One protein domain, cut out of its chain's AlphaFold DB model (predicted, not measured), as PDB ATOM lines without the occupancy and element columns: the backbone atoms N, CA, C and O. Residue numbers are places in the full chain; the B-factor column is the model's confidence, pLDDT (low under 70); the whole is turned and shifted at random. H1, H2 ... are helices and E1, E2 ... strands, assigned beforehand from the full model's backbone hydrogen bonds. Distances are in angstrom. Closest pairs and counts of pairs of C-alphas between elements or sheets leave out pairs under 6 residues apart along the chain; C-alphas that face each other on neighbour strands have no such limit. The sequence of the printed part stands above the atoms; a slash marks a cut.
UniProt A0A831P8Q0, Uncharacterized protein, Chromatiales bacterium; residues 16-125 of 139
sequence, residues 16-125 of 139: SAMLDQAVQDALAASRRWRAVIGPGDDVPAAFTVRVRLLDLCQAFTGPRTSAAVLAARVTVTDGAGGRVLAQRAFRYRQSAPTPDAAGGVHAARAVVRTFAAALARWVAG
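What this domain is: This is residues 16 to 125 of the 139 residues of an uncharacterized protein of Chromatiales bacterium (UniProt A0A831P8Q0). A long, twisted ribbon of three strands, E1, E2 and E3, curls round the long helix H2, which runs along most of its length; the shorter helix H1 packs slantwise on H2. The result is a rod, with a loop of residues 30 to 46 at one end and the turn between E1 and E2 at the other. The printed part has 110 residues, with two named helices and three named strands in the order H1, E1, E2, E3, H2; the sheet's order is E1, E2, E3, antiparallel throughout, and the class is mixed, helices and strands. It is only just compact, close to loose, with a radius of gyration of the C-alphas of 15.5 A, and the C-alphas span 50 by 24 by 22 A.

Where its parts are: The strand E1 holds residues 47 to 62 and measures 42.9 A from first to last C-alpha, beginning at C-alpha 47 at (-41.642, -25.808, -47.242). E2, residues 65 to 78, measures 42.5 A, and E3, residues 84 to 95, measures 34.1 A. The helix H2, residues 101 to 125, measures 35.9 A and ends at C-alpha 125 at (-31.794, -26.897, -38.482). H1, residues 16 to 29, measures 19.8 A and begins at C-alpha 16 at (-40.958, -5.890, -47.278).

How they stand to each other: E1, E2 and E3 form a meander, each strand the antiparallel neighbour of the one before, with E1 and E3 as edge strands. E1 and E2 are a hairpin at 167 degrees between directions; N 50 and O 75 are within hydrogen-bond range at 2.8 A, as are N 67 and O 59 at 2.9 A. E2 and E3 are a hairpin at 169 degrees, with N 72 and O 90 at 3.0 A and N 88 and O 74 at 2.9 A within range. H2 is on the sheet, which curls round it; the closest C-alphas of E2 and H2 are those of Ala 68 and Ala 108, 5.1 A apart. Those of E3 and H2 are Gln 94 and Ala 107, 5.5 A apart. H2 touches H1 with its residues 112 to 120 alone; the closest C-alphas of the two helices are those of Val 23 and Ala 116, 4.8 A apart. Their lines stand at a steep tilt of 45 degrees, the same way. H1 is also on the sheet, near E1 through residues 16 to 24, and together the helices and sheet make two layers, helices on one face of a sheet. In H1 and H2 every O i to N i+4 pair is within hydrogen-bond range.

The domain as a whole: The two C-alphas farthest apart are those of Pro 44 and Pro 63, at 50.2 A. The printed part has no cut. The link from H1 to E1, 17 residues, is long, and the other three links are tight. The mean pLDDT of the printed part is 91.9, and residue 39 is the one printed residue under 70.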
ATOM      1  N   SER A  16     -40.600  -4.476 -47.131       77.94
ATOM      2  CA  SER A  16     -40.958  -5.890 -47.278       77.94
ATOM      3  C   SER A  16     -40.183  -6.560 -48.410       77.94
ATOM      4  O   SER A  16     -39.523  -7.558 -48.164       77.94
ATOM      5  N   ALA A  17     -40.155  -5.959 -49.603       81.06
ATOM      6  CA  ALA A  17     -39.448  -6.514 -50.757       81.06
ATOM      7  C   ALA A  17     -37.934  -6.636 -50.506       81.06
ATOM      8  O   ALA A  17     -37.315  -7.638 -50.852       81.06
ATOM      9  N   MET A  18     -37.332  -5.643 -49.840       84.81
ATOM     10  CA  MET A  18     -35.913  -5.700 -49.465       84.81
ATOM     11  C   MET A  18     -35.626  -6.807 -48.441       84.81
ATOM     12  O   MET A  18     -34.575  -7.447 -48.497       84.81
ATOM     13  N   LEU A  19     -36.541  -7.016 -47.490       86.94
ATOM     14  CA  LEU A  19     -36.427  -8.077 -46.492       86.94
ATOM     15  C   LEU A  19     -36.582  -9.458 -47.134       86.94
ATOM     16  O   LEU A  19     -35.802 -10.353 -46.817       86.94
ATOM     17  N   ASP A  20     -37.545  -9.604 -48.043       88.12
ATOM     18  CA  ASP A  20     -37.792 -10.843 -48.775       88.12
ATOM     19  C   ASP A  20     -36.559 -11.239 -49.588       88.12
ATOM     20  O   ASP A  20     -36.083 -12.366 -49.450       88.12
ATOM     21  N   GLN A  21     -35.973 -10.299 -50.336       88.94
ATOM     22  CA  GLN A  21     -34.739 -10.548 -51.084       88.94
ATOM     23  C   GLN A  21     -33.591 -10.967 -50.156       88.94
ATOM     24  O   GLN A  21     -32.946 -11.985 -50.390       88.94
ATOM     25  N   ALA A  22     -33.374 -10.242 -49.052       92.44
ATOM     26  CA  ALA A  22     -32.299 -10.564 -48.112       92.44
ATOM     27  C   ALA A  22     -32.455 -11.963 -47.485       92.44
ATOM     28  O   ALA A  22     -31.462 -12.652 -47.236       92.44
ATOM     29  N   VAL A  23     -33.693 -12.389 -47.213       94.00
ATOM     30  CA  VAL A  23     -33.991 -13.727 -46.686       94.00
ATOM     31  C   VAL A  23     -33.776 -14.801 -47.753       94.00
ATOM     32  O   VAL A  23     -33.158 -15.823 -47.447       94.00
ATOM     33  N   GLN A  24     -34.236 -14.571 -48.985       93.12
ATOM     34  CA  GLN A  24     -34.017 -15.490 -50.105       93.12
ATOM     35  C   GLN A  24     -32.521 -15.689 -50.372       93.12
ATOM     36  O   GLN A  24     -32.059 -16.832 -50.412       93.12
ATOM     37  N   ASP A  25     -31.749 -14.601 -50.429       94.12
ATOM     38  CA  ASP A  25     -30.296 -14.637 -50.621       94.12
ATOM     39  C   ASP A  25     -29.607 -15.447 -49.513       94.12
ATOM     40  O   ASP A  25     -28.766 -16.304 -49.786       94.12
ATOM     41  N   ALA A  26     -29.988 -15.229 -48.248       95.12
ATOM     42  CA  ALA A  26     -29.411 -15.952 -47.115       95.12
ATOM     43  C   ALA A  26     -29.758 -17.452 -47.128       95.12
ATOM     44  O   ALA A  26     -28.910 -18.289 -46.800       95.12
ATOM     45  N   LEU A  27     -30.987 -17.810 -47.512       94.00
ATOM     46  CA  LEU A  27     -31.400 -19.206 -47.665       94.00
ATOM     47  C   LEU A  27     -30.658 -19.876 -48.826       94.00
ATOM     48  O   LEU A  27     -30.134 -20.977 -48.642       94.00
ATOM     49  N   ALA A  28     -30.541 -19.216 -49.979       92.88
ATOM     50  CA  ALA A  28     -29.818 -19.736 -51.138       92.88
ATOM     51  C   ALA A  28     -28.319 -19.914 -50.832       92.88
ATOM     52  O   ALA A  28     -27.739 -20.972 -51.103       92.88
ATOM     53  N   ALA A  29     -27.707 -18.929 -50.165       93.50
ATOM     54  CA  ALA A  29     -26.306 -18.964 -49.748       93.50
ATOM     55  C   ALA A  29     -25.996 -20.085 -48.741       93.50
ATOM     56  O   ALA A  29     -24.854 -20.532 -48.657       93.50
ATOM     57  N   SER A  30     -26.995 -20.587 -48.002       90.56
ATOM     58  CA  SER A  30     -26.802 -21.713 -47.076       90.56
ATOM     59  C   SER A  30     -26.458 -23.033 -47.778       90.56
ATOM     60  O   SER A  30     -25.932 -23.941 -47.133       90.56
ATOM     61  N   ARG A  31     -26.780 -23.160 -49.079       88.56
ATOM     62  CA  ARG A  31     -26.606 -24.381 -49.895       88.56
ATOM     63  C   ARG A  31     -27.272 -25.633 -49.298       88.56
ATOM     64  O   ARG A  31     -26.916 -26.750 -49.653       88.56
ATOM     65  N   ARG A  32     -28.243 -25.455 -48.392       89.50
ATOM     66  CA  ARG A  32     -29.032 -26.542 -47.781       89.50
ATOM     67  C   ARG A  32     -30.272 -26.920 -48.581       89.50
ATOM     68  O   ARG A  32     -30.841 -27.979 -48.351       89.50
ATOM     69  N   TRP A  33     -30.679 -26.062 -49.509       89.19
ATOM     70  CA  TRP A  33     -31.892 -26.218 -50.300       89.19
ATOM     71  C   TRP A  33     -31.521 -26.412 -51.764       89.19
ATOM     72  O   TRP A  33     -30.627 -25.733 -52.269       89.19
ATOM     73  N   ARG A  34     -32.227 -27.315 -52.454       90.00
ATOM     74  CA  ARG A  34     -32.066 -27.512 -53.904       90.00
ATOM     75  C   ARG A  34     -32.436 -26.249 -54.684       90.00
ATOM     76  O   ARG A  34     -31.788 -25.932 -55.671       90.00
ATOM     77  N   ALA A  35     -33.481 -25.563 -54.234       90.69
ATOM     78  CA  ALA A  35     -33.944 -24.299 -54.776       90.69
ATOM     79  C   ALA A  35     -34.576 -23.472 -53.653       90.69
ATOM     80  O   ALA A  35     -35.156 -24.028 -52.716       90.69
ATOM     81  N   VAL A  36     -34.455 -22.154 -53.764       92.31
ATOM     82  CA  VAL A  36     -35.203 -21.173 -52.976       92.31
ATOM     83  C   VAL A  36     -35.966 -20.348 -53.993       92.31
ATOM     84  O   VAL A  36     -35.351 -19.812 -54.910       92.31
ATOM     85  N   ILE A  37     -37.285 -20.324 -53.858       90.12
ATOM     86  CA  ILE A  37     -38.196 -19.648 -54.781       90.12
ATOM     87  C   ILE A  37     -38.928 -18.528 -54.048       90.12
ATOM     88  O   ILE A  37     -39.099 -18.583 -52.822       90.12
ATOM     89  N   GLY A  38     -39.306 -17.499 -54.795       83.75
ATOM     90  CA  GLY A  38     -39.991 -16.326 -54.286       83.75
ATOM     91  C   GLY A  38     -41.515 -16.442 -54.392       83.75
ATOM     92  O   GLY A  38     -42.053 -17.322 -55.066       83.75
ATOM     93  N   PRO A  39     -42.249 -15.533 -53.732       69.88
ATOM     94  CA  PRO A  39     -43.675 -15.374 -53.985       69.88
ATOM     95  C   PRO A  39     -43.890 -14.941 -55.446       69.88
ATOM     96  O   PRO A  39     -43.441 -13.866 -55.839       69.88
ATOM     97  N   GLY A  40     -44.569 -15.778 -56.235       73.06
ATOM     98  CA  GLY A  40     -44.808 -15.565 -57.671       73.06
ATOM     99  C   GLY A  40     -44.245 -16.666 -58.572       73.06
ATOM    100  O   GLY A  40     -44.593 -16.712 -59.748       73.06
ATOM    101  N   ASP A  41     -43.428 -17.569 -58.028       79.69
ATOM    102  CA  ASP A  41     -43.016 -18.781 -58.731       79.69
ATOM    103  C   ASP A  41     -44.116 -19.853 -58.612       79.69
ATOM    104  O   ASP A  41     -44.427 -20.310 -57.511       79.69
ATOM    105  N   ASP A  42     -44.677 -20.305 -59.740       77.19
ATOM    106  CA  ASP A  42     -45.710 -21.362 -59.800       77.19
ATOM    107  C   ASP A  42     -45.125 -22.779 -59.620       77.19
ATOM    108  O   ASP A  42     -45.510 -23.748 -60.280       77.19
ATOM    109  N   VAL A  43     -44.145 -22.917 -58.725       83.44
ATOM    110  CA  VAL A  43     -43.451 -24.179 -58.459       83.44
ATOM    111  C   VAL A  43     -43.809 -24.670 -57.056       83.44
ATOM    112  O   VAL A  43     -43.619 -23.939 -56.084       83.44
ATOM    113  N   PRO A  44     -44.271 -25.925 -56.897       84.75
ATOM    114  CA  PRO A  44     -44.515 -26.493 -55.578       84.75
ATOM    115  C   PRO A  44     -43.244 -26.501 -54.715       84.75
ATOM    116  O   PRO A  44     -42.246 -27.142 -55.051       84.75
ATOM    117  N   ALA A  45     -43.287 -25.815 -53.571       88.81
ATOM    118  CA  ALA A  45     -42.234 -25.865 -52.561       88.81
ATOM    119  C   ALA A  45     -42.512 -26.978 -51.544       88.81
ATOM    120  O   ALA A  45     -43.655 -27.217 -51.176       88.81
ATOM    121  N   ALA A  46     -41.468 -27.629 -51.023       89.12
ATOM    122  CA  ALA A  46     -41.621 -28.580 -49.915       89.12
ATOM    123  C   ALA A  46     -41.941 -27.880 -48.579       89.12
ATOM    124  O   ALA A  46     -42.606 -28.450 -47.714       89.12
ATOM    125  N   PHE A  47     -41.470 -26.639 -48.428       91.50
ATOM    126  CA  PHE A  47     -41.642 -25.808 -47.242       91.50
ATOM    127  C   PHE A  47     -41.900 -24.366 -47.642       91.50
ATOM    128  O   PHE A  47     -41.264 -23.856 -48.563       91.50
ATOM    129  N   THR A  48     -42.755 -23.697 -46.878       92.69
ATOM    130  CA  THR A  48     -43.018 -22.268 -47.040       92.69
ATOM    131  C   THR A  48     -42.554 -21.525 -45.796       92.69
ATOM    132  O   THR A  48     -42.940 -21.859 -44.674       92.69
ATOM    133  N   VAL A  49     -41.725 -20.498 -45.988       93.69
ATOM    134  CA  VAL A  49     -41.269 -19.603 -44.918       93.69
ATOM    135  C   VAL A  49     -42.052 -18.300 -45.005       93.69
ATOM    136  O   VAL A  49     -41.917 -17.545 -45.961       93.69
ATOM    137  N   ARG A  50     -42.853 -18.009 -43.981       92.94
ATOM    138  CA  ARG A  50     -43.583 -16.746 -43.852       92.94
ATOM    139  C   ARG A  50     -42.894 -15.851 -42.834       92.94
ATOM    140  O   ARG A  50     -42.794 -16.212 -41.661       92.94
ATOM    141  N   VAL A  51     -42.487 -14.658 -43.260       94.00
ATOM    142  CA  VAL A  51     -41.928 -13.624 -42.382       94.00
ATOM    143  C   VAL A  51     -42.978 -12.544 -42.148       94.00
ATOM    144  O   VAL A  51     -43.397 -11.850 -43.065       94.00
ATOM    145  N   ARG A  52     -43.401 -12.377 -40.894       94.25
ATOM    146  CA  ARG A  52     -44.219 -11.243 -40.462       94.25
ATOM    147  C   ARG A  52     -43.322 -10.227 -39.771       94.25
ATOM    148  O   ARG A  52     -42.928 -10.439 -38.622       94.25
ATOM    149  N   LEU A  53     -43.016  -9.133 -40.462       93.69
ATOM    150  CA  LEU A  53     -42.308  -7.999 -39.877       93.69
ATOM    151  C   LEU A  53     -43.226  -7.300 -38.863       93.69
ATOM    152  O   LEU A  53     -44.360  -6.949 -39.186       93.69
ATOM    153  N   LEU A  54     -42.754  -7.169 -37.627       93.50
ATOM    154  CA  LEU A  54     -43.469  -6.508 -36.534       93.50
ATOM    155  C   LEU A  54     -42.942  -5.088 -36.338       93.50
ATOM    156  O   LEU A  54     -43.738  -4.168 -36.234       93.50
ATOM    157  N   ASP A  55     -41.616  -4.925 -36.363       91.19
ATOM    158  CA  ASP A  55     -40.950  -3.628 -36.289       91.19
ATOM    159  C   ASP A  55     -39.740  -3.597 -37.226       91.19
ATOM    160  O   ASP A  55     -38.917  -4.517 -37.214       91.19
ATOM    161  N   LEU A  56     -39.594  -2.501 -37.969       92.50
ATOM    162  CA  LEU A  56     -38.309  -2.037 -38.480       92.50
ATOM    163  C   LEU A  56     -38.253  -0.518 -38.353       92.50
ATOM    164  O   LEU A  56     -38.852   0.203 -39.150       92.50
ATOM    165  N   CYS A  57     -37.557  -0.026 -37.333       91.50
ATOM    166  CA  CYS A  57     -37.482   1.403 -37.048       91.50
ATOM    167  C   CYS A  57     -36.109   1.810 -36.513       91.50
ATOM    168  O   CYS A  57     -35.327   0.977 -36.049       91.50
ATOM    169  N   GLN A  58     -35.829   3.110 -36.555       93.69
ATOM    170  CA  GLN A  58     -34.729   3.715 -35.816       93.69
ATOM    171  C   GLN A  58     -35.271   4.230 -34.482       93.69
ATOM    172  O   GLN A  58     -36.107   5.128 -34.438       93.69
ATOM    173  N   ALA A  59     -34.809   3.638 -33.387       93.62
ATOM    174  CA  ALA A  59     -35.154   4.039 -32.035       93.62
ATOM    175  C   ALA A  59     -34.077   4.981 -31.487       93.62
ATOM    176  O   ALA A  59     -32.918   4.586 -31.359       93.62
ATOM    177  N   PHE A  60     -34.470   6.200 -31.131       91.69
ATOM    178  CA  PHE A  60     -33.608   7.180 -30.477       91.69
ATOM    179  C   PHE A  60     -33.639   6.969 -28.964       91.69
ATOM    180  O   PHE A  60     -34.708   6.929 -28.358       91.69
ATOM    181  N   THR A  61     -32.465   6.804 -28.360       85.19
ATOM    182  CA  THR A  61     -32.296   6.629 -26.905       85.19
ATOM    183  C   THR A  61     -31.694   7.865 -26.238       85.19
ATOM    184  O   THR A  61     -31.551   7.901 -25.021       85.19
ATOM    185  N   GLY A  62     -31.340   8.875 -27.031       88.56
ATOM    186  CA  GLY A  62     -30.821  10.160 -26.588       88.56
ATOM    187  C   GLY A  62     -30.481  11.053 -27.788       88.56
ATOM    188  O   GLY A  62     -30.549  10.595 -28.929       88.56
ATOM    189  N   PRO A  63     -30.059  12.309 -27.557       86.56
ATOM    190  CA  PRO A  63     -29.829  13.284 -28.632       86.56
ATOM    191  C   PRO A  63     -28.745  12.869 -29.633       86.56
ATOM    192  O   PRO A  63     -28.743  13.308 -30.776       86.56
ATOM    193  N   ARG A  64     -27.802  12.025 -29.194       91.62
ATOM    194  CA  ARG A  64     -26.683  11.533 -30.010       91.62
ATOM    195  C   ARG A  64     -26.675  10.019 -30.184       91.62
ATOM    196  O   ARG A  64     -25.707   9.472 -30.701       91.62
ATOM    197  N   THR A  65     -27.717   9.329 -29.722       94.88
ATOM    198  CA  THR A  65     -27.754   7.865 -29.712       94.88
ATOM    199  C   THR A  65     -29.042   7.354 -30.329       94.88
ATOM    200  O   THR A  65     -30.153   7.688 -29.913       94.88
ATOM    201  N   SER A  66     -28.887   6.505 -31.338       95.88
ATOM    202  CA  SER A  66     -30.001   5.798 -31.947       95.88
ATOM    203  C   SER A  66     -29.577   4.395 -32.362       95.88
ATOM    204  O   SER A  66     -28.388   4.088 -32.460       95.88
ATOM    205  N   ALA A  67     -30.552   3.520 -32.568       96.56
ATOM    206  CA  ALA A  67     -30.326   2.151 -32.994       96.56
ATOM    207  C   ALA A  67     -31.428   1.699 -33.946       96.56
ATOM    208  O   ALA A  67     -32.601   1.990 -33.712       96.56
ATOM    209  N   ALA A  68     -31.075   0.919 -34.963       96.00
ATOM    210  CA  ALA A  68     -32.071   0.174 -35.715       96.00
ATOM    211  C   ALA A  68     -32.590  -0.990 -34.870       96.00
ATOM    212  O   ALA A  68     -31.812  -1.711 -34.238       96.00
ATOM    213  N   VAL A  69     -33.904  -1.175 -34.874       96.06
ATOM    214  CA  VAL A  69     -34.605  -2.281 -34.224       96.06
ATOM    215  C   VAL A  69     -35.336  -3.061 -35.298       96.06
ATOM    216  O   VAL A  69     -36.075  -2.470 -36.077       96.06
ATOM    217  N   LEU A  70     -35.140  -4.378 -35.307       96.25
ATOM    218  CA  LEU A  70     -35.909  -5.314 -36.117       96.25
ATOM    219  C   LEU A  70     -36.605  -6.300 -35.186       96.25
ATOM    220  O   LEU A  70     -35.944  -6.943 -34.366       96.25
ATOM    221  N   ALA A  71     -37.917  -6.448 -35.333       96.50
ATOM    222  CA  ALA A  71     -38.680  -7.531 -34.726       96.50
ATOM    223  C   ALA A  71     -39.503  -8.235 -35.802       96.50
ATOM    224  O   ALA A  71     -40.191  -7.592 -36.591       96.50
ATOM    225  N   ALA A  72     -39.444  -9.562 -35.832       96.81
ATOM    226  CA  ALA A  72     -40.173 -10.361 -36.805       96.81
ATOM    227  C   ALA A  72     -40.638 -11.679 -36.189       96.81
ATOM    228  O   ALA A  72     -39.990 -12.242 -35.304       96.81
ATOM    229  N   ARG A  73     -41.756 -12.200 -36.689       97.75
ATOM    230  CA  ARG A  73     -42.191 -13.576 -36.443       97.75
ATOM    231  C   ARG A  73     -42.025 -14.368 -37.729       97.75
ATOM    232  O   ARG A  73     -42.544 -13.961 -38.761       97.75
ATOM    233  N   VAL A  74     -41.326 -15.491 -37.646       97.44
ATOM    234  CA  VAL A  74     -41.136 -16.404 -38.772       97.44
ATOM    235  C   VAL A  74     -41.910 -17.680 -38.494       97.44
ATOM    236  O   VAL A  74     -41.755 -18.276 -37.426       97.44
ATOM    237  N   THR A  75     -42.724 -18.089 -39.456       96.75
ATOM    238  CA  THR A  75     -43.497 -19.331 -39.419       96.75
ATOM    239  C   THR A  75     -43.083 -20.180 -40.611       96.75
ATOM    240  O   THR A  75     -43.066 -19.689 -41.737       96.75
ATOM    241  N   VAL A  76     -42.746 -21.441 -40.363       95.62
ATOM    242  CA  VAL A  76     -42.439 -22.427 -41.400       95.62
ATOM    243  C   VAL A  76     -43.611 -23.390 -41.482       95.62
ATOM    244  O   VAL A  76     -44.007 -23.960 -40.462       95.62
ATOM    245  N   THR A  77     -44.170 -23.558 -42.673       93.81
ATOM    246  CA  THR A  77     -45.225 -24.536 -42.955       93.81
ATOM    247  C   THR A  77     -44.738 -25.579 -43.948       93.81
ATOM    248  O   THR A  77     -43.723 -25.381 -44.623       93.81
ATOM    249  N   ASP A  78     -45.469 -26.683 -44.055       91.50
ATOM    250  CA  ASP A  78     -45.345 -27.567 -45.210       91.50
ATOM    251  C   ASP A  78     -45.705 -26.843 -46.521       91.50
ATOM    252  O   ASP A  78     -46.226 -25.720 -46.523       91.50
ATOM    253  N   GLY A  79     -45.387 -27.487 -47.643       84.44
ATOM    254  CA  GLY A  79     -45.643 -26.974 -48.987       84.44
ATOM    255  C   GLY A  79     -47.107 -26.656 -49.277       84.44
ATOM    256  O   GLY A  79     -47.401 -25.665 -49.937       84.44
ATOM    257  N   ALA A  80     -48.027 -27.449 -48.721       80.94
ATOM    258  CA  ALA A  80     -49.467 -27.217 -48.834       80.94
ATOM    259  C   ALA A  80     -49.954 -26.025 -47.984       80.94
ATOM    260  O   ALA A  80     -51.094 -25.589 -48.124       80.94
ATOM    261  N   GLY A  81     -49.115 -25.503 -47.080       77.06
ATOM    262  CA  GLY A  81     -49.437 -24.381 -46.199       77.06
ATOM    263  C   GLY A  81     -50.400 -24.722 -45.060       77.06
ATOM    264  O   GLY A  81     -50.732 -23.839 -44.267       77.06
ATOM    265  N   GLY A  82     -50.840 -25.979 -44.964       81.75
ATOM    266  CA  GLY A  82     -51.868 -26.436 -44.030       81.75
ATOM    267  C   GLY A  82     -51.327 -26.788 -42.648       81.75
ATOM    268  O   GLY A  82     -52.076 -26.747 -41.670       81.75
ATOM    269  N   ARG A  83     -50.027 -27.093 -42.532       91.69
ATOM    270  CA  ARG A  83     -49.413 -27.483 -41.257       91.69
ATOM    271  C   ARG A  83     -48.246 -26.582 -40.889       91.69
ATOM    272  O   ARG A  83     -47.249 -26.507 -41.602       91.69
ATOM    273  N   VAL A  84     -48.327 -25.960 -39.712       94.81
ATOM    274  CA  VAL A  84     -47.188 -25.265 -39.096       94.81
ATOM    275  C   VAL A  84     -46.187 -26.300 -38.590       94.81
ATOM    276  O   VAL A  84     -46.513 -27.136 -37.752       94.81
ATOM    277  N   LEU A  85     -44.959 -26.224 -39.097       94.44
ATOM    278  CA  LEU A  85     -43.846 -27.083 -38.699       94.44
ATOM    279  C   LEU A  85     -43.041 -26.453 -37.567       94.44
ATOM    280  O   LEU A  85     -42.620 -27.138 -36.640       94.44
ATOM    281  N   ALA A  86     -42.835 -25.138 -37.640       95.94
ATOM    282  CA  ALA A  86     -42.131 -24.389 -36.615       95.94
ATOM    283  C   ALA A  86     -42.517 -22.910 -36.650       95.94
ATOM    284  O   ALA A  86     -42.894 -22.360 -37.686       95.94
ATOM    285  N   GLN A  87     -42.363 -22.237 -35.515       97.38
ATOM    286  CA  GLN A  87     -42.526 -20.794 -35.427       97.38
ATOM    287  C   GLN A  87     -41.527 -20.214 -34.435       97.38
ATOM    288  O   GLN A  87     -41.319 -20.768 -33.356       97.38
ATOM    289  N   ARG A  88     -40.930 -19.073 -34.779       98.06
ATOM    290  CA  ARG A  88     -39.970 -18.388 -33.912       98.06
ATOM    291  C   ARG A  88     -40.064 -16.875 -34.053       98.06
ATOM    292  O   ARG A  88     -40.221 -16.343 -35.150       98.06
ATOM    293  N   ALA A  89     -39.959 -16.179 -32.925       97.94
ATOM    294  CA  ALA A  89     -39.788 -14.732 -32.895       97.94
ATOM    295  C   ALA A  89     -38.295 -14.375 -32.938       97.94
ATOM    296  O   ALA A  89     -37.472 -15.012 -32.279       97.94
ATOM    297  N   PHE A  90     -37.967 -13.336 -33.697       97.88
ATOM    298  CA  PHE A  90     -36.631 -12.770 -33.817       97.88
ATOM    299  C   PHE A  90     -36.673 -11.308 -33.404       97.88
ATOM    300  O   PHE A  90     -37.601 -10.579 -33.763       97.88
ATOM    301  N   ARG A  91     -35.648 -10.876 -32.670       97.56
ATOM    302  CA  ARG A  91     -35.459  -9.474 -32.320       97.56
ATOM    303  C   ARG A  91     -33.983  -9.125 -32.346       97.56
ATOM    304  O   ARG A  91     -33.191  -9.758 -31.654       97.56
ATOM    305  N   TYR A  92     -33.641  -8.096 -33.108       97.69
ATOM    306  CA  TYR A  92     -32.284  -7.580 -33.229       97.69
ATOM    307  C   TYR A  92     -32.266  -6.074 -33.013       97.69
ATOM    308  O   TYR A  92     -33.232  -5.367 -33.310       97.69
ATOM    309  N   ARG A  93     -31.146  -5.591 -32.482       96.56
ATOM    310  CA  ARG A  93     -30.864  -4.172 -32.306       96.56
ATOM    311  C   ARG A  93     -29.421  -3.910 -32.715       96.56
ATOM    312  O   ARG A  93     -28.541  -4.656 -32.302       96.56
ATOM    313  N   GLN A  94     -29.195  -2.850 -33.482       97.50
ATOM    314  CA  GLN A  94     -27.863  -2.394 -33.875       97.50
ATOM    315  C   GLN A  94     -27.756  -0.893 -33.655       97.50
ATOM    316  O   GLN A  94     -28.599  -0.148 -34.153       97.50
ATOM    317  N   SER A  95     -26.714  -0.441 -32.959       96.94
ATOM    318  CA  SER A  95     -26.432   0.990 -32.818       96.94
ATOM    319  C   SER A  95     -26.154   1.631 -34.178       96.94
ATOM    320  O   SER A  95     -25.418   1.074 -34.997       96.94
ATOM    321  N   ALA A  96     -26.751   2.797 -34.411       96.88
ATOM    322  CA  ALA A  96     -26.475   3.630 -35.568       96.88
ATOM    323  C   ALA A  96     -25.175   4.420 -35.350       96.88
ATOM    324  O   ALA A  96     -24.984   4.947 -34.252       96.88
ATOM    325  N   PRO A  97     -24.300   4.533 -36.367       96.00
ATOM    326  CA  PRO A  97     -23.089   5.355 -36.277       96.00
ATOM    327  C   PRO A  97     -23.385   6.833 -35.993       96.00
ATOM    328  O   PRO A  97     -22.633   7.491 -35.283       96.00
ATOM    329  N   THR A  98     -24.501   7.337 -36.523       94.94
ATOM    330  CA  THR A  98     -24.989   8.703 -36.325       94.94
ATOM    331  C   THR A  98     -26.498   8.698 -36.044       94.94
ATOM    332  O   THR A  98     -27.214   7.793 -36.485       94.94
ATOM    333  N   PRO A  99     -27.019   9.674 -35.278       91.62
ATOM    334  CA  PRO A  99     -28.442   9.810 -34.958       91.62
ATOM    335  C   PRO A  99     -29.218  10.507 -36.092       91.62
ATOM    336  O   PRO A  99     -29.992  11.425 -35.847       91.62
ATOM    337  N   ASP A 100     -28.995  10.094 -37.336       90.06
ATOM    338  CA  ASP A 100     -29.655  10.641 -38.525       90.06
ATOM    339  C   ASP A 100     -30.147   9.506 -39.436       90.06
ATOM    340  O   ASP A 100     -30.004   8.318 -39.118       90.06
ATOM    341  N   ALA A 101     -30.748   9.862 -40.572       88.94
ATOM    342  CA  ALA A 101     -31.272   8.895 -41.528       88.94
ATOM    343  C   ALA A 101     -30.179   7.983 -42.115       88.94
ATOM    344  O   ALA A 101     -30.405   6.781 -42.275       88.94
ATOM    345  N   ALA A 102     -28.987   8.515 -42.405       91.81
ATOM    346  CA  ALA A 102     -27.892   7.744 -42.988       91.81
ATOM    347  C   ALA A 102     -27.365   6.695 -41.996       91.81
ATOM    348  O   ALA A 102     -27.236   5.513 -42.340       91.81
ATOM    349  N   GLY A 103     -27.150   7.098 -40.741       93.38
ATOM    350  CA  GLY A 103     -26.794   6.197 -39.650       93.38
ATOM    351  C   GLY A 103     -27.886   5.162 -39.372       93.38
ATOM    352  O   GLY A 103     -27.589   3.978 -39.177       93.38
ATOM    353  N   GLY A 104     -29.153   5.578 -39.432       92.62
ATOM    354  CA  GLY A 104     -30.318   4.704 -39.306       92.62
ATOM    355  C   GLY A 104     -30.356   3.606 -40.366       92.62
ATOM    356  O   GLY A 104     -30.488   2.429 -40.029       92.62
ATOM    357  N   VAL A 105     -30.170   3.960 -41.641       91.75
ATOM    358  CA  VAL A 105     -30.121   3.000 -42.757       91.75
ATOM    359  C   VAL A 105     -28.913   2.070 -42.636       91.75
ATOM    360  O   VAL A 105     -29.043   0.865 -42.879       91.75
ATOM    361  N   HIS A 106     -27.750   2.584 -42.225       93.81
ATOM    362  CA  HIS A 106     -26.577   1.746 -41.972       93.81
ATOM    363  C   HIS A 106     -26.890   0.669 -40.922       93.81
ATOM    364  O   HIS A 106     -26.624  -0.518 -41.141       93.81
ATOM    365  N   ALA A 107     -27.476   1.056 -39.788       95.88
ATOM    366  CA  ALA A 107     -27.869   0.108 -38.750       95.88
ATOM    367  C   ALA A 107     -28.990  -0.837 -39.212       95.88
ATOM    368  O   ALA A 107     -28.934  -2.030 -38.909       95.88
ATOM    369  N   ALA A 108     -29.964  -0.347 -39.986       93.69
ATOM    370  CA  ALA A 108     -31.065  -1.147 -40.526       93.69
ATOM    371  C   ALA A 108     -30.549  -2.279 -41.428       93.69
ATOM    372  O   ALA A 108     -30.911  -3.441 -41.250       93.69
ATOM    373  N   ARG A 109     -29.621  -1.966 -42.342       93.62
ATOM    374  CA  ARG A 109     -28.965  -2.973 -43.195       93.62
ATOM    375  C   ARG A 109     -28.249  -4.035 -42.365       93.62
ATOM    376  O   ARG A 109     -28.326  -5.219 -42.682       93.62
ATOM    377  N   ALA A 110     -27.567  -3.627 -41.296       95.69
ATOM    378  CA  ALA A 110     -26.878  -4.558 -40.412       95.69
ATOM    379  C   ALA A 110     -27.852  -5.485 -39.659       95.69
ATOM    380  O   ALA A 110     -27.635  -6.696 -39.671       95.69
ATOM    381  N   VAL A 111     -28.947  -4.971 -39.078       96.81
ATOM    382  CA  VAL A 111     -29.938  -5.842 -38.404       96.81
ATOM    383  C   VAL A 111     -30.648  -6.782 -39.373       96.81
ATOM    384  O   VAL A 111     -30.885  -7.931 -39.006       96.81
ATOM    385  N   VAL A 112     -30.937  -6.347 -40.605       96.06
ATOM    386  CA  VAL A 112     -31.558  -7.199 -41.635       96.06
ATOM    387  C   VAL A 112     -30.631  -8.349 -42.024       96.06
ATOM    388  O   VAL A 112     -31.075  -9.494 -42.032       96.06
ATOM    389  N   ARG A 113     -29.336  -8.091 -42.264       95.38
ATOM    390  CA  ARG A 113     -28.367  -9.164 -42.563       95.38
ATOM    391  C   ARG A 113     -28.244 -10.163 -41.416       95.38
ATOM    392  O   ARG A 113     -28.262 -11.369 -41.649       95.38
ATOM    393  N   THR A 114     -28.153  -9.670 -40.180       97.12
ATOM    394  CA  THR A 114     -28.092 -10.527 -38.987       97.12
ATOM    395  C   THR A 114     -29.349 -11.388 -38.862       97.12
ATOM    396  O   THR A 114     -29.244 -12.591 -38.619       97.12
ATOM    397  N   PHE A 115     -30.526 -10.797 -39.079       97.69
ATOM    398  CA  PHE A 115     -31.797 -11.516 -39.083       97.69
ATOM    399  C   PHE A 115     -31.851 -12.592 -40.172       97.69
ATOM    400  O   PHE A 115     -32.130 -13.746 -39.852       97.69
ATOM    401  N   ALA A 116     -31.544 -12.248 -41.424       96.81
ATOM    402  CA  ALA A 116     -31.612 -13.174 -42.551       96.81
ATOM    403  C   ALA A 116     -30.668 -14.375 -42.367       96.81
ATOM    404  O   ALA A 116     -31.080 -15.523 -42.534       96.81
ATOM    405  N   ALA A 117     -29.433 -14.134 -41.914       96.38
ATOM    406  CA  ALA A 117     -28.479 -15.202 -41.616       96.38
ATOM    407  C   ALA A 117     -28.948 -16.108 -40.462       96.38
ATOM    408  O   ALA A 117     -28.787 -17.331 -40.514       96.38
ATOM    409  N   ALA A 118     -29.535 -15.529 -39.409       97.44
ATOM    410  CA  ALA A 118     -30.057 -16.294 -38.281       97.44
ATOM    411  C   ALA A 118     -31.297 -17.118 -38.654       97.44
ATOM    412  O   ALA A 118     -31.410 -18.267 -38.223       97.44
ATOM    413  N   LEU A 119     -32.189 -16.556 -39.474       96.81
ATOM    414  CA  LEU A 119     -33.328 -17.265 -40.047       96.81
ATOM    415  C   LEU A 119     -32.836 -18.446 -40.881       96.81
ATOM    416  O   LEU A 119     -33.240 -19.571 -40.602       96.81
ATOM    417  N   ALA A 120     -31.926 -18.226 -41.835       95.44
ATOM    418  CA  ALA A 120     -31.427 -19.286 -42.708       95.44
ATOM    419  C   ALA A 120     -30.798 -20.440 -41.915       95.44
ATOM    420  O   ALA A 120     -31.094 -21.607 -42.169       95.44
ATOM    421  N   ARG A 121     -29.997 -20.119 -40.889       95.50
ATOM    422  CA  ARG A 121     -29.413 -21.122 -39.987       95.50
ATOM    423  C   ARG A 121     -30.473 -21.885 -39.199       95.50
ATOM    424  O   ARG A 121     -30.352 -23.094 -39.030       95.50
ATOM    425  N   TRP A 122     -31.490 -21.188 -38.697       96.00
ATOM    426  CA  TRP A 122     -32.574 -21.816 -37.949       96.00
ATOM    427  C   TRP A 122     -33.394 -22.758 -38.834       96.00
ATOM    428  O   TRP A 122     -33.571 -23.909 -38.454       96.00
ATOM    429  N   VAL A 123     -33.812 -22.313 -40.024       94.00
ATOM    430  CA  VAL A 123     -34.586 -23.135 -40.972       94.00
ATOM    431  C   VAL A 123     -33.770 -24.347 -41.432       94.00
ATOM    432  O   VAL A 123     -34.299 -25.452 -41.467       94.00
ATOM    433  N   ALA A 124     -32.467 -24.189 -41.682       91.25
ATOM    434  CA  ALA A 124     -31.573 -25.308 -41.998       91.25
ATOM    435  C   ALA A 124     -31.476 -26.368 -40.882       91.25
ATOM    436  O   ALA A 124     -31.107 -27.508 -41.156       91.25
ATOM    437  N   GLY A 125     -31.767 -25.994 -39.633       89.75
ATOM    438  CA  GLY A 125     -31.794 -26.897 -38.482       89.75
ATOM    439  C   GLY A 125     -33.132 -27.610 -38.271       89.75
ATOM    440  O   GLY A 125     -33.182 -28.553 -37.490       89.75
TER     441      GLY A 125